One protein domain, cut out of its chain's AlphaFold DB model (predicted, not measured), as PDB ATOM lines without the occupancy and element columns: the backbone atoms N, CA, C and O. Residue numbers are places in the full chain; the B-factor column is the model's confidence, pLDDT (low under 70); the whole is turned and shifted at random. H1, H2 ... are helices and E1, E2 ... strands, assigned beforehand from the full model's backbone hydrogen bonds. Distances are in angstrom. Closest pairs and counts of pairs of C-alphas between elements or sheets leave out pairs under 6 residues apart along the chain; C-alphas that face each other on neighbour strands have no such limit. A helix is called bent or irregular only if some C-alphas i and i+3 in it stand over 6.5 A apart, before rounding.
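Overview. This is residues 783 to 876 of the 1278 residues of the protein "Stage 0 sporulation protein A homolog" of Clostridium bolteae CAG:59 (UniProt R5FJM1). A twisted, antiparallel five-stranded sheet makes a wall, with H1 and loop residues 838 to 846 over one face. The 94 printed residues hold E1 E2 E3 H1 E4 E5 in chain order; the sheet runs E3 E2 E1 E5 E4. The class is mixed, the whole compact: radius of gyration of the C-alphas 12.9 A, spans 33 by 31 by 20 A.

Arrangement. Start at E1, residues 785 to 792, E2, 797 to 805, and E3, 816 to 818: a meander, each strand the antiparallel neighbour of the one before, with N 788 and O 802 2.8 A apart and N 817 and O 798 3.0 A. Next, H1, residues 821 to 830, is on the sheet, height 10.3 A; it is only just irregular, C-alphas 825 and 828 being 6.8 A apart, with 3 of 6 O i to N i+4 and 5 of 7 O i to N i+3 pairs within hydrogen-bond range. Then E4, 848 to 856, and E5, 859 to 868, form a hairpin (N 852 to O 864, 2.8 A); E5 neighbours E1 (N 865 to O 787, 2.8 A).

Along the chain. Find C-alpha 785 at (-42.637, 26.749, 38.590); E1 runs 22.3 A, E2 22.2 A, H1 15.4 A, E4 26.3 A, and E5 28.1 A to C-alpha 868 at (-37.234, 22.999, 39.504).

Size, cuts and confidence. The printed part has no cut; H1 to E4 is a long link, with pLDDT under 70 at residues 838 to 846, among others.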
ATOM      1  N   LEU A 783     -42.916  19.903  38.212       84.94
ATOM      2  CA  LEU A 783     -42.217  21.192  38.210       84.94
ATOM      3  C   LEU A 783     -42.551  21.995  39.474       84.94
ATOM      4  O   LEU A 783     -43.624  21.819  40.066       84.94
ATOM      5  N   ASP A 784     -41.638  22.874  39.877       84.00
ATOM      6  CA  ASP A 784     -41.868  23.813  40.979       84.00
ATOM      7  C   ASP A 784     -42.413  25.150  40.469       84.00
ATOM      8  O   ASP A 784     -43.189  25.789  41.179       84.00
ATOM      9  N   ARG A 785     -42.082  25.549  39.230       86.06
ATOM     10  CA  ARG A 785     -42.637  26.749  38.590       86.06
ATOM     11  C   ARG A 785     -42.709  26.619  37.063       86.06
ATOM     12  O   ARG A 785     -41.849  26.003  36.432       86.06
ATOM     13  N   VAL A 786     -43.753  27.205  36.481       88.38
ATOM     14  CA  VAL A 786     -43.948  27.395  35.035       88.38
ATOM     15  C   VAL A 786     -44.258  28.868  34.807       88.38
ATOM     16  O   VAL A 786     -45.153  29.411  35.453       88.38
ATOM     17  N   SER A 787     -43.529  29.538  33.917       87.50
ATOM     18  CA  SER A 787     -43.682  30.986  33.741       87.50
ATOM     19  C   SER A 787     -43.529  31.443  32.300       87.50
ATOM     20  O   SER A 787     -42.645  30.969  31.590       87.50
ATOM     21  N   LEU A 788     -44.334  32.430  31.915       86.69
ATOM     22  CA  LEU A 788     -44.242  33.164  30.664       86.69
ATOM     23  C   LEU A 788     -43.803  34.600  30.954       86.69
ATOM     24  O   LEU A 788     -44.531  35.367  31.588       86.69
ATOM     25  N   LEU A 789     -42.606  34.942  30.490       86.00
ATOM     26  CA  LEU A 789     -42.011  36.262  30.593       86.00
ATOM     27  C   LEU A 789     -42.184  37.017  29.275       86.00
ATOM     28  O   LEU A 789     -41.706  36.553  28.245       86.00
ATOM     29  N   ASP A 790     -42.797  38.191  29.329       80.94
ATOM     30  CA  ASP A 790     -42.866  39.119  28.205       80.94
ATOM     31  C   ASP A 790     -41.734  40.140  28.297       80.94
ATOM     32  O   ASP A 790     -41.417  40.626  29.386       80.94
ATOM     33  N   VAL A 791     -41.168  40.497  27.143       79.50
ATOM     34  CA  VAL A 791     -40.154  41.547  27.015       79.50
ATOM     35  C   VAL A 791     -40.681  42.654  26.111       79.50
ATOM     36  O   VAL A 791     -40.995  42.426  24.944       79.50
ATOM     37  N   ASP A 792     -40.759  43.865  26.654       72.44
ATOM     38  CA  ASP A 792     -41.061  45.073  25.901       72.44
ATOM     39  C   ASP A 792     -39.756  45.751  25.478       72.44
ATOM     40  O   ASP A 792     -38.983  46.236  26.308       72.44
ATOM     41  N   ARG A 793     -39.511  45.764  24.168       64.81
ATOM     42  CA  ARG A 793     -38.301  46.329  23.570       64.81
ATOM     43  C   ARG A 793     -38.237  47.849  23.705       64.81
ATOM     44  O   ARG A 793     -37.143  48.374  23.899       64.81
ATOM     45  N   ASP A 794     -39.361  48.543  23.559       56.75
ATOM     46  CA  ASP A 794     -39.379  50.007  23.469       56.75
ATOM     47  C   ASP A 794     -39.145  50.634  24.846       56.75
ATOM     48  O   ASP A 794     -38.474  51.659  24.965       56.75
ATOM     49  N   TYR A 795     -39.608  49.949  25.893       60.00
ATOM     50  CA  TYR A 795     -39.428  50.362  27.284       60.00
ATOM     51  C   TYR A 795     -38.318  49.595  28.018       60.00
ATOM     52  O   TYR A 795     -38.065  49.874  29.189       60.00
ATOM     53  N   LEU A 796     -37.666  48.630  27.351       64.94
ATOM     54  CA  LEU A 796     -36.665  47.718  27.923       64.94
ATOM     55  C   LEU A 796     -37.110  47.127  29.269       64.94
ATOM     56  O   LEU A 796     -36.370  47.111  30.255       64.94
ATOM     57  N   THR A 797     -38.354  46.658  29.309       69.06
ATOM     58  CA  THR A 797     -38.958  46.088  30.516       69.06
ATOM     59  C   THR A 797     -39.317  44.633  30.305       69.06
ATOM     60  O   THR A 797     -39.620  44.194  29.197       69.06
ATOM     61  N   CYS A 798     -39.289  43.871  31.385       74.31
ATOM     62  CA  CYS A 798     -39.687  42.481  31.413       74.31
ATOM     63  C   CYS A 798     -40.738  42.282  32.500       74.31
ATOM     64  O   CYS A 798     -40.640  42.853  33.591       74.31
ATOM     65  N   ARG A 799     -41.751  41.468  32.206       76.06
ATOM     66  CA  ARG A 799     -42.834  41.167  33.143       76.06
ATOM     67  C   ARG A 799     -43.305  39.735  32.963       76.06
ATOM     68  O   ARG A 799     -43.501  39.285  31.838       76.06
ATOM     69  N   PHE A 800     -43.551  39.031  34.064       78.44
ATOM     70  CA  PHE A 800     -44.245  37.747  34.007       78.44
ATOM     71  C   PHE A 800     -45.715  37.981  33.662       78.44
ATOM     72  O   PHE A 800     -46.469  38.510  34.478       78.44
ATOM     73  N   SER A 801     -46.102  37.617  32.443       73.38
ATOM     74  CA  SER A 801     -47.487  37.724  31.981       73.38
ATOM     75  C   SER A 801     -48.339  36.555  32.463       73.38
ATOM     76  O   SER A 801     -49.518  36.750  32.732       73.38
ATOM     77  N   TYR A 802     -47.738  35.375  32.649       80.62
ATOM     78  CA  TYR A 802     -48.378  34.236  33.314       80.62
ATOM     79  C   TYR A 802     -47.367  33.492  34.169       80.62
ATOM     80  O   TYR A 802     -46.208  33.334  33.780       80.62
ATOM     81  N   GLN A 803     -47.801  33.003  35.324       82.12
ATOM     82  CA  GLN A 803     -46.953  32.212  36.198       82.12
ATOM     83  C   GLN A 803     -47.794  31.267  37.049       82.12
ATOM     84  O   GLN A 803     -48.799  31.670  37.624       82.12
ATOM     85  N   TRP A 804     -47.337  30.024  37.148       86.62
ATOM     86  CA  TRP A 804     -47.827  29.026  38.085       86.62
ATOM     87  C   TRP A 804     -46.652  28.531  38.920       86.62
ATOM     88  O   TRP A 804     -45.588  28.247  38.369       86.62
ATOM     89  N   ALA A 805     -46.836  28.397  40.229       80.88
ATOM     90  CA  ALA A 805     -45.832  27.844  41.129       80.88
ATOM     91  C   ALA A 805     -46.468  26.845  42.095       80.88
ATOM     92  O   ALA A 805     -47.623  26.997  42.497       80.88
ATOM     93  N   ARG A 806     -45.691  25.835  42.491       77.06
ATOM     94  CA  ARG A 806     -46.087  24.859  43.511       77.06
ATOM     95  C   ARG A 806     -46.182  25.502  44.895       77.06
ATOM     96  O   ARG A 806     -47.095  25.174  45.646       77.06
ATOM     97  N   ASP A 807     -45.247  26.396  45.221       74.75
ATOM     98  CA  ASP A 807     -45.270  27.211  46.436       74.75
ATOM     99  C   ASP A 807     -45.594  28.668  46.081       74.75
ATOM    100  O   ASP A 807     -44.992  29.265  45.186       74.75
ATOM    101  N   LYS A 808     -46.555  29.258  46.797       66.00
ATOM    102  CA  LYS A 808     -47.033  30.620  46.538       66.00
ATOM    103  C   LYS A 808     -45.965  31.679  46.798       66.00
ATOM    104  O   LYS A 808     -46.043  32.754  46.212       66.00
ATOM    105  N   THR A 809     -44.974  31.402  47.648       68.88
ATOM    106  CA  THR A 809     -43.888  32.357  47.920       68.88
ATOM    107  C   THR A 809     -42.968  32.580  46.720       68.88
ATOM    108  O   THR A 809     -42.232  33.561  46.703       68.88
ATOM    109  N   ASP A 810     -43.008  31.695  45.720       68.44
ATOM    110  CA  ASP A 810     -42.160  31.777  44.525       68.44
ATOM    111  C   ASP A 810     -42.791  32.593  43.385       68.44
ATOM    112  O   ASP A 810     -42.189  32.736  42.313       68.44
ATOM    113  N   LEU A 811     -44.011  33.099  43.589       72.19
ATOM    114  CA  LEU A 811     -44.733  33.904  42.613       72.19
ATOM    115  C   LEU A 811     -44.214  35.345  42.612       72.19
ATOM    116  O   LEU A 811     -44.094  35.995  43.647       72.19
ATOM    117  N   MET A 812     -43.932  35.851  41.418       64.06
ATOM    118  CA  MET A 812     -43.414  37.194  41.146       64.06
ATOM    119  C   MET A 812     -44.318  37.969  40.175       64.06
ATOM    120  O   MET A 812     -43.863  38.900  39.508       64.06
ATOM    121  N   MET A 813     -45.600  37.594  40.084       58.06
ATOM    122  CA  MET A 813     -46.599  38.334  39.303       58.06
ATOM    123  C   MET A 813     -46.609  39.823  39.704       58.06
ATOM    124  O   MET A 813     -46.457  40.166  40.874       58.06
ATOM    125  N   HIS A 814     -46.762  40.701  38.706       49.09
ATOM    126  CA  HIS A 814     -46.787  42.174  38.807       49.09
ATOM    127  C   HIS A 814     -45.459  42.897  39.096       49.09
ATOM    128  O   HIS A 814     -45.443  44.126  39.139       49.09
ATOM    129  N   LYS A 815     -44.325  42.194  39.212       51.44
ATOM    130  CA  LYS A 815     -43.010  42.855  39.233       51.44
ATOM    131  C   LYS A 815     -42.513  43.107  37.811       51.44
ATOM    132  O   LYS A 815     -42.195  42.170  37.081       51.44
ATOM    133  N   THR A 816     -42.434  44.378  37.438       56.53
ATOM    134  CA  THR A 816     -41.733  44.816  36.228       56.53
ATOM    135  C   THR A 816     -40.264  45.008  36.565       56.53
ATOM    136  O   THR A 816     -39.935  45.736  37.502       56.53
ATOM    137  N   PHE A 817     -39.381  44.372  35.807       67.88
ATOM    138  CA  PHE A 817     -37.942  44.573  35.924       67.88
ATOM    139  C   PHE A 817     -37.389  45.187  34.643       67.88
ATOM    140  O   PHE A 817     -37.885  44.929  33.548       67.88
ATOM    141  N   TYR A 818     -36.390  46.050  34.795       65.00
ATOM    142  CA  TYR A 818     -35.780  46.787  33.694       65.00
ATOM    143  C   TYR A 818     -34.504  46.086  33.254       65.00
ATOM    144  O   TYR A 818     -33.707  45.658  34.090       65.00
ATOM    145  N   ILE A 819     -34.306  46.001  31.945       71.88
ATOM    146  CA  ILE A 819     -33.103  45.441  31.335       71.88
ATOM    147  C   ILE A 819     -32.356  46.529  30.573       71.88
ATOM    148  O   ILE A 819     -32.930  47.518  30.126       71.88
ATOM    149  N   THR A 820     -31.045  46.379  30.419       71.88
ATOM    150  CA  THR A 820     -30.276  47.273  29.554       71.88
ATOM    151  C   THR A 820     -30.437  46.864  28.092       71.88
ATOM    152  O   THR A 820     -30.748  45.716  27.765       71.88
ATOM    153  N   ARG A 821     -30.172  47.801  27.176       71.62
ATOM    154  CA  ARG A 821     -30.174  47.514  25.735       71.62
ATOM    155  C   ARG A 821     -29.165  46.421  25.366       71.62
ATOM    156  O   ARG A 821     -29.473  45.561  24.551       71.62
ATOM    157  N   GLU A 822     -28.001  46.419  26.017       75.69
ATOM    158  CA  GLU A 822     -26.983  45.374  25.851       75.69
ATOM    159  C   GLU A 822     -27.488  44.002  26.312       75.69
ATOM    160  O   GLU A 822     -27.260  43.011  25.623       75.69
ATOM    161  N   GLN A 823     -28.211  43.928  27.437       76.00
ATOM    162  CA  GLN A 823     -28.817  42.677  27.904       76.00
ATOM    163  C   GLN A 823     -29.847  42.153  26.895       76.00
ATOM    164  O   GLN A 823     -29.758  40.998  26.485       76.00
ATOM    165  N   TYR A 824     -30.754  43.013  26.416       80.62
ATOM    166  CA  TYR A 824     -31.742  42.651  25.393       80.62
ATOM    167  C   TYR A 824     -31.097  42.108  24.106       80.62
ATOM    168  O   TYR A 824     -31.581  41.136  23.533       80.62
ATOM    169  N   GLU A 825     -29.994  42.707  23.649       79.81
ATOM    170  CA  GLU A 825     -29.293  42.277  22.431       79.81
ATOM    171  C   GLU A 825     -28.520  40.957  22.616       79.81
ATOM    172  O   GLU A 825     -28.338  40.210  21.652       79.81
ATOM    173  N   GLN A 826     -28.094  40.632  23.841       81.38
ATOM    174  CA  GLN A 826     -27.338  39.412  24.150       81.38
ATOM    175  C   GLN A 826     -28.225  38.190  24.407       81.38
ATOM    176  O   GLN A 826     -27.835  37.070  24.067       81.38
ATOM    177  N   TRP A 827     -29.399  38.379  25.010       83.50
ATOM    178  CA  TRP A 827     -30.297  37.294  25.420       83.50
ATOM    179  C   TRP A 827     -30.671  36.316  24.297       83.50
ATOM    180  O   TRP A 827     -30.563  35.109  24.523       83.50
ATOM    181  N   PRO A 828     -31.023  36.759  23.073       81.06
ATOM    182  CA  PRO A 828     -31.377  35.839  21.998       81.06
ATOM    183  C   PRO A 828     -30.219  34.921  21.581       81.06
ATOM    184  O   PRO A 828     -30.454  33.799  21.143       81.06
ATOM    185  N   GLY A 829     -28.968  35.366  21.756       76.44
ATOM    186  CA  GLY A 829     -27.766  34.588  21.444       76.44
ATOM    187  C   GLY A 829     -27.440  33.478  22.449       76.44
ATOM    188  O   GLY A 829     -26.521  32.699  22.202       76.44
ATOM    189  N   GLN A 830     -28.163  33.395  23.571       80.56
ATOM    190  CA  GLN A 830     -27.975  32.358  24.593       80.56
ATOM    191  C   GLN A 830     -28.828  31.103  24.349       80.56
ATOM    192  O   GLN A 830     -28.634  30.089  25.019       80.56
ATOM    193  N   PHE A 831     -29.766  31.161  23.400       82.31
ATOM    194  CA  PHE A 831     -30.618  30.037  23.029       82.31
ATOM    195  C   PHE A 831     -29.979  29.221  21.900       82.31
ATOM    196  O   PHE A 831     -29.343  29.762  20.994       82.31
ATOM    197  N   ASP A 832     -30.136  27.901  21.959       79.12
ATOM    198  CA  ASP A 832     -29.659  26.985  20.925       79.12
ATOM    199  C   ASP A 832     -30.496  27.088  19.621       79.12
ATOM    200  O   ASP A 832     -31.507  27.792  19.588       79.12
ATOM    201  N   PRO A 833     -30.118  26.409  18.514       68.56
ATOM    202  CA  PRO A 833     -30.876  26.464  17.257       68.56
ATOM    203  C   PRO A 833     -32.324  25.951  17.342       68.56
ATOM    204  O   PRO A 833     -33.122  26.266  16.462       68.56
ATOM    205  N   SER A 834     -32.668  25.168  18.371       59.50
ATOM    206  CA  SER A 834     -34.049  24.767  18.692       59.50
ATOM    207  C   SER A 834     -34.794  25.805  19.543       59.50
ATOM    208  O   SER A 834     -35.970  25.625  19.846       59.50
ATOM    209  N   GLY A 835     -34.139  26.910  19.908       64.69
ATOM    210  CA  GLY A 835     -34.702  27.994  20.706       64.69
ATOM    211  C   GLY A 835     -34.714  27.719  22.208       64.69
ATOM    212  O   GLY A 835     -35.437  28.410  22.920       64.69
ATOM    213  N   LEU A 836     -33.945  26.738  22.697       79.56
ATOM    214  CA  LEU A 836     -33.912  26.327  24.102       79.56
ATOM    215  C   LEU A 836     -32.643  26.807  24.827       79.56
ATOM    216  O   LEU A 836     -31.564  26.904  24.246       79.56
ATOM    217  N   ASN A 837     -32.757  27.081  26.128       79.00
ATOM    218  CA  ASN A 837     -31.646  27.379  27.032       79.00
ATOM    219  C   ASN A 837     -31.836  26.628  28.363       79.00
ATOM    220  O   ASN A 837     -32.953  26.439  28.838       79.00
ATOM    221  N   ARG A 838     -30.737  26.157  28.961       68.00
ATOM    222  CA  ARG A 838     -30.715  25.382  30.220       68.00
ATOM    223  C   ARG A 838     -30.314  26.208  31.442       68.00
ATOM    224  O   ARG A 838     -30.243  25.668  32.541       68.00
ATOM    225  N   HIS A 839     -30.006  27.483  31.240       69.69
ATOM    226  CA  HIS A 839     -29.645  28.420  32.296       69.69
ATOM    227  C   HIS A 839     -30.573  29.621  32.230       69.69
ATOM    228  O   HIS A 839     -31.043  29.984  31.149       69.69
ATOM    229  N   ALA A 840     -30.842  30.220  33.387       63.62
ATOM    230  CA  ALA A 840     -31.710  31.376  33.451       63.62
ATOM    231  C   ALA A 840     -30.992  32.549  32.788       63.62
ATOM    232  O   ALA A 840     -29.853  32.869  33.126       63.62
ATOM    233  N   VAL A 841     -31.662  33.177  31.829       62.88
ATOM    234  CA  VAL A 841     -31.135  34.348  31.117       62.88
ATOM    235  C   VAL A 841     -31.111  35.602  32.022       62.88
ATOM    236  O   VAL A 841     -30.401  36.567  31.742       62.88
ATOM    237  N   TYR A 842     -31.849  35.573  33.139       68.75
ATOM    238  CA  TYR A 842     -31.925  36.619  34.159       68.75
ATOM    239  C   TYR A 842     -31.514  36.077  35.545       68.75
ATOM    240  O   TYR A 842     -31.806  34.933  35.896       68.75
ATOM    241  N   ASP A 843     -30.805  36.901  36.318       52.59
ATOM    242  CA  ASP A 843     -30.012  36.490  37.487       52.59
ATOM    243  C   ASP A 843     -30.793  36.637  38.806       52.59
ATOM    244  O   ASP A 843     -30.562  37.577  39.558       52.59
ATOM    245  N   GLU A 844     -31.760  35.749  39.081       53.25
ATOM    246  CA  GLU A 844     -32.487  35.756  40.375       53.25
ATOM    247  C   GLU A 844     -32.893  34.375  40.934       53.25
ATOM    248  O   GLU A 844     -33.573  34.313  41.960       53.25
ATOM    249  N   SER A 845     -32.493  33.240  40.343       53.25
ATOM    250  CA  SER A 845     -32.896  31.930  40.890       53.25
ATOM    251  C   SER A 845     -31.764  30.914  40.981       53.25
ATOM    252  O   SER A 845     -31.173  30.538  39.973       53.25
ATOM    253  N   SER A 846     -31.551  30.374  42.179       58.22
ATOM    254  CA  SER A 846     -30.773  29.156  42.446       58.22
ATOM    255  C   SER A 846     -31.553  27.884  42.064       58.22
ATOM    256  O   SER A 846     -31.584  26.914  42.814       58.22
ATOM    257  N   MET A 847     -32.272  27.920  40.938       72.25
ATOM    258  CA  MET A 847     -33.100  26.824  40.428       72.25
ATOM    259  C   MET A 847     -32.582  26.363  39.070       72.25
ATOM    260  O   MET A 847     -32.127  27.170  38.260       72.25
ATOM    261  N   SER A 848     -32.704  25.066  38.787       80.75
ATOM    262  CA  SER A 848     -32.472  24.564  37.434       80.75
ATOM    263  C   SER A 848     -33.669  24.921  36.558       80.75
ATOM    264  O   SER A 848     -34.813  24.641  36.930       80.75
ATOM    265  N   CYS A 849     -33.420  25.489  35.379       85.50
ATOM    266  CA  CYS A 849     -34.473  25.900  34.454       85.50
ATOM    267  C   CYS A 849     -34.276  25.331  33.041       85.50
ATOM    268  O   CYS A 849     -33.160  25.034  32.614       85.50
ATOM    269  N   LEU A 850     -35.374  25.222  32.302       87.06
ATOM    270  CA  LEU A 850     -35.408  24.989  30.865       87.06
ATOM    271  C   LEU A 850     -36.269  26.086  30.242       87.06
ATOM    272  O   LEU A 850     -37.454  26.190  30.542       87.06
ATOM    273  N   GLN A 851     -35.655  26.922  29.416       88.75
ATOM    274  CA  GLN A 851     -36.250  28.128  28.856       88.75
ATOM    275  C   GLN A 851     -36.375  28.000  27.340       88.75
ATOM    276  O   GLN A 851     -35.453  27.511  26.694       88.75
ATOM    277  N   ALA A 852     -37.480  28.468  26.773       87.44
ATOM    278  CA  ALA A 852     -37.699  28.577  25.338       87.44
ATOM    279  C   ALA A 852     -37.910  30.039  24.941       87.44
ATOM    280  O   ALA A 852     -38.747  30.729  25.530       87.44
ATOM    281  N   ALA A 853     -37.166  30.501  23.939       84.19
ATOM    282  CA  ALA A 853     -37.310  31.841  23.386       84.19
ATOM    283  C   ALA A 853     -38.615  31.977  22.595       84.19
ATOM    284  O   ALA A 853     -38.971  31.112  21.793       84.19
ATOM    285  N   ILE A 854     -39.296  33.103  22.783       85.25
ATOM    286  CA  ILE A 854     -40.513  33.459  22.060       85.25
ATOM    287  C   ILE A 854     -40.181  34.563  21.072       85.25
ATOM    288  O   ILE A 854     -39.591  35.585  21.428       85.25
ATOM    289  N   TRP A 855     -40.612  34.365  19.831       79.31
ATOM    290  CA  TRP A 855     -40.340  35.273  18.729       79.31
ATOM    291  C   TRP A 855     -41.636  35.828  18.155       79.31
ATOM    292  O   TRP A 855     -42.585  35.084  17.918       79.31
ATOM    293  N   ASN A 856     -41.654  37.126  17.869       68.81
ATOM    294  CA  ASN A 856     -42.729  37.788  17.141       68.81
ATOM    295  C   ASN A 856     -42.153  38.474  15.900       68.81
ATOM    296  O   ASN A 856     -41.330  39.377  16.022       68.81
ATOM    297  N   GLN A 857     -42.548  38.022  14.705       64.25
ATOM    298  CA  GLN A 857     -42.061  38.555  13.419       64.25
ATOM    299  C   GLN A 857     -40.522  38.658  13.325       64.25
ATOM    300  O   GLN A 857     -39.976  39.596  12.751       64.25
ATOM    301  N   GLY A 858     -39.808  37.686  13.904       65.94
ATOM    302  CA  GLY A 858     -38.341  37.653  13.915       65.94
ATOM    303  C   GLY A 858     -37.675  38.504  15.004       65.94
ATOM    304  O   GLY A 858     -36.451  38.506  15.089       65.94
ATOM    305  N   MET A 859     -38.442  39.187  15.858       73.25
ATOM    306  CA  MET A 859     -37.934  39.878  17.046       73.25
ATOM    307  C   MET A 859     -38.153  39.045  18.308       73.25
ATOM    308  O   MET A 859     -39.165  38.356  18.436       73.25
ATOM    309  N   PHE A 860     -37.207  39.116  19.242       80.62
ATOM    310  CA  PHE A 860     -37.311  38.457  20.540       80.62
ATOM    311  C   PHE A 860     -38.383  39.146  21.391       80.62
ATOM    312  O   PHE A 860     -38.312  40.352  21.615       80.62
ATOM    313  N   ALA A 861     -39.391  38.391  21.822       77.75
ATOM    314  CA  ALA A 861     -40.593  38.926  22.461       77.75
ATOM    315  C   ALA A 861     -40.819  38.402  23.888       77.75
ATOM    316  O   ALA A 861     -41.612  38.978  24.630       77.75
ATOM    317  N   GLY A 862     -40.150  37.316  24.284       86.06
ATOM    318  CA  GLY A 862     -40.379  36.708  25.590       86.06
ATOM    319  C   GLY A 862     -39.673  35.376  25.806       86.06
ATOM    320  O   GLY A 862     -38.921  34.904  24.952       86.06
ATOM    321  N   ILE A 863     -39.941  34.762  26.959       87.75
ATOM    322  CA  ILE A 863     -39.387  33.471  27.380       87.75
ATOM    323  C   ILE A 863     -40.476  32.633  28.063       87.75
ATOM    324  O   ILE A 863     -41.105  33.095  29.012       87.75
ATOM    325  N   LEU A 864     -40.654  31.378  27.649       88.50
ATOM    326  CA  LEU A 864     -41.425  30.372  28.393       88.50
ATOM    327  C   LEU A 864     -40.461  29.479  29.185       88.50
ATOM    328  O   LEU A 864     -39.514  28.955  28.607       88.50
ATOM    329  N   SER A 865     -40.679  29.298  30.489       88.44
ATOM    330  CA  SER A 865     -39.731  28.613  31.384       88.44
ATOM    331  C   SER A 865     -40.383  27.500  32.203       88.44
ATOM    332  O   SER A 865     -41.455  27.699  32.778       88.44
ATOM    333  N   PHE A 866     -39.703  26.354  32.289       90.81
ATOM    334  CA  PHE A 866     -39.934  25.284  33.266       90.81
ATOM    335  C   PHE A 866     -38.826  25.291  34.308       90.81
ATOM    336  O   PHE A 866     -37.650  25.386  33.958       90.81
ATOM    337  N   GLU A 867     -39.181  25.174  35.584       87.50
ATOM    338  CA  GLU A 867     -38.234  25.396  36.675       87.50
ATOM    339  C   GLU A 867     -38.427  24.410  37.832       87.50
ATOM    340  O   GLU A 867     -39.554  24.050  38.196       87.50
ATOM    341  N   VAL A 868     -37.301  23.971  38.405       85.38
ATOM    342  CA  VAL A 868     -37.234  22.999  39.504       85.38
ATOM    343  C   VAL A 868     -36.214  23.457  40.551       85.38
ATOM    344  O   VAL A 868     -35.074  23.801  40.221       85.38
ATOM    345  N   LYS A 869     -36.591  23.390  41.833       80.75
ATOM    346  CA  LYS A 869     -35.759  23.668  43.018       80.75
ATOM    347  C   LYS A 869     -34.782  22.518  43.310       80.75
ATOM    348  O   LYS A 869     -34.749  21.967  44.408       80.75
ATOM    349  N   ALA A 870     -34.002  22.121  42.312       77.31
ATOM    350  CA  ALA A 870     -32.948  21.123  42.445       77.31
ATOM    351  C   ALA A 870     -31.738  21.537  41.605       77.31
ATOM    352  O   ALA A 870     -31.881  21.795  40.410       77.31
ATOM    353  N   ASP A 871     -30.552  21.576  42.209       69.31
ATOM    354  CA  ASP A 871     -29.310  21.877  41.494       69.31
ATOM    355  C   ASP A 871     -28.941  20.733  40.542       69.31
ATOM    356  O   ASP A 871     -28.886  19.565  40.933       69.31
ATOM    357  N   GLY A 872     -28.673  21.067  39.276       66.50
ATOM    358  CA  GLY A 872     -28.250  20.097  38.263       66.50
ATOM    359  C   GLY A 872     -29.359  19.156  37.774       66.50
ATOM    360  O   GLY A 872     -29.064  18.025  37.382       66.50
ATOM    361  N   TYR A 873     -30.623  19.597  37.789       78.00
ATOM    362  CA  TYR A 873     -31.747  18.800  37.291       78.00
ATOM    363  C   TYR A 873     -31.549  18.414  35.813       78.00
ATOM    364  O   TYR A 873     -31.241  19.248  34.959       78.00
ATOM    365  N   SER A 874     -31.731  17.127  35.501       77.62
ATOM    366  CA  SER A 874     -31.574  16.600  34.145       77.62
ATOM    367  C   SER A 874     -32.903  16.623  33.394       77.62
ATOM    368  O   SER A 874     -33.801  15.836  33.681       77.62
ATOM    369  N   TRP A 875     -33.010  17.509  32.404       83.06
ATOM    370  CA  TRP A 875     -34.173  17.605  31.518       83.06
ATOM    371  C   TRP A 875     -34.187  16.473  30.491       83.06
ATOM    372  O   TRP A 875     -33.231  16.349  29.711       83.06
ATOM    373  N   ASN A 876     -35.266  15.690  30.461       81.50
ATOM    374  CA  ASN A 876     -35.440  14.602  29.497       81.50
ATOM    375  C   ASN A 876     -35.864  15.130  28.106       81.50
ATOM    376  O   ASN A 876     -36.287  16.279  27.958       81.50
TER     377      ASN A 876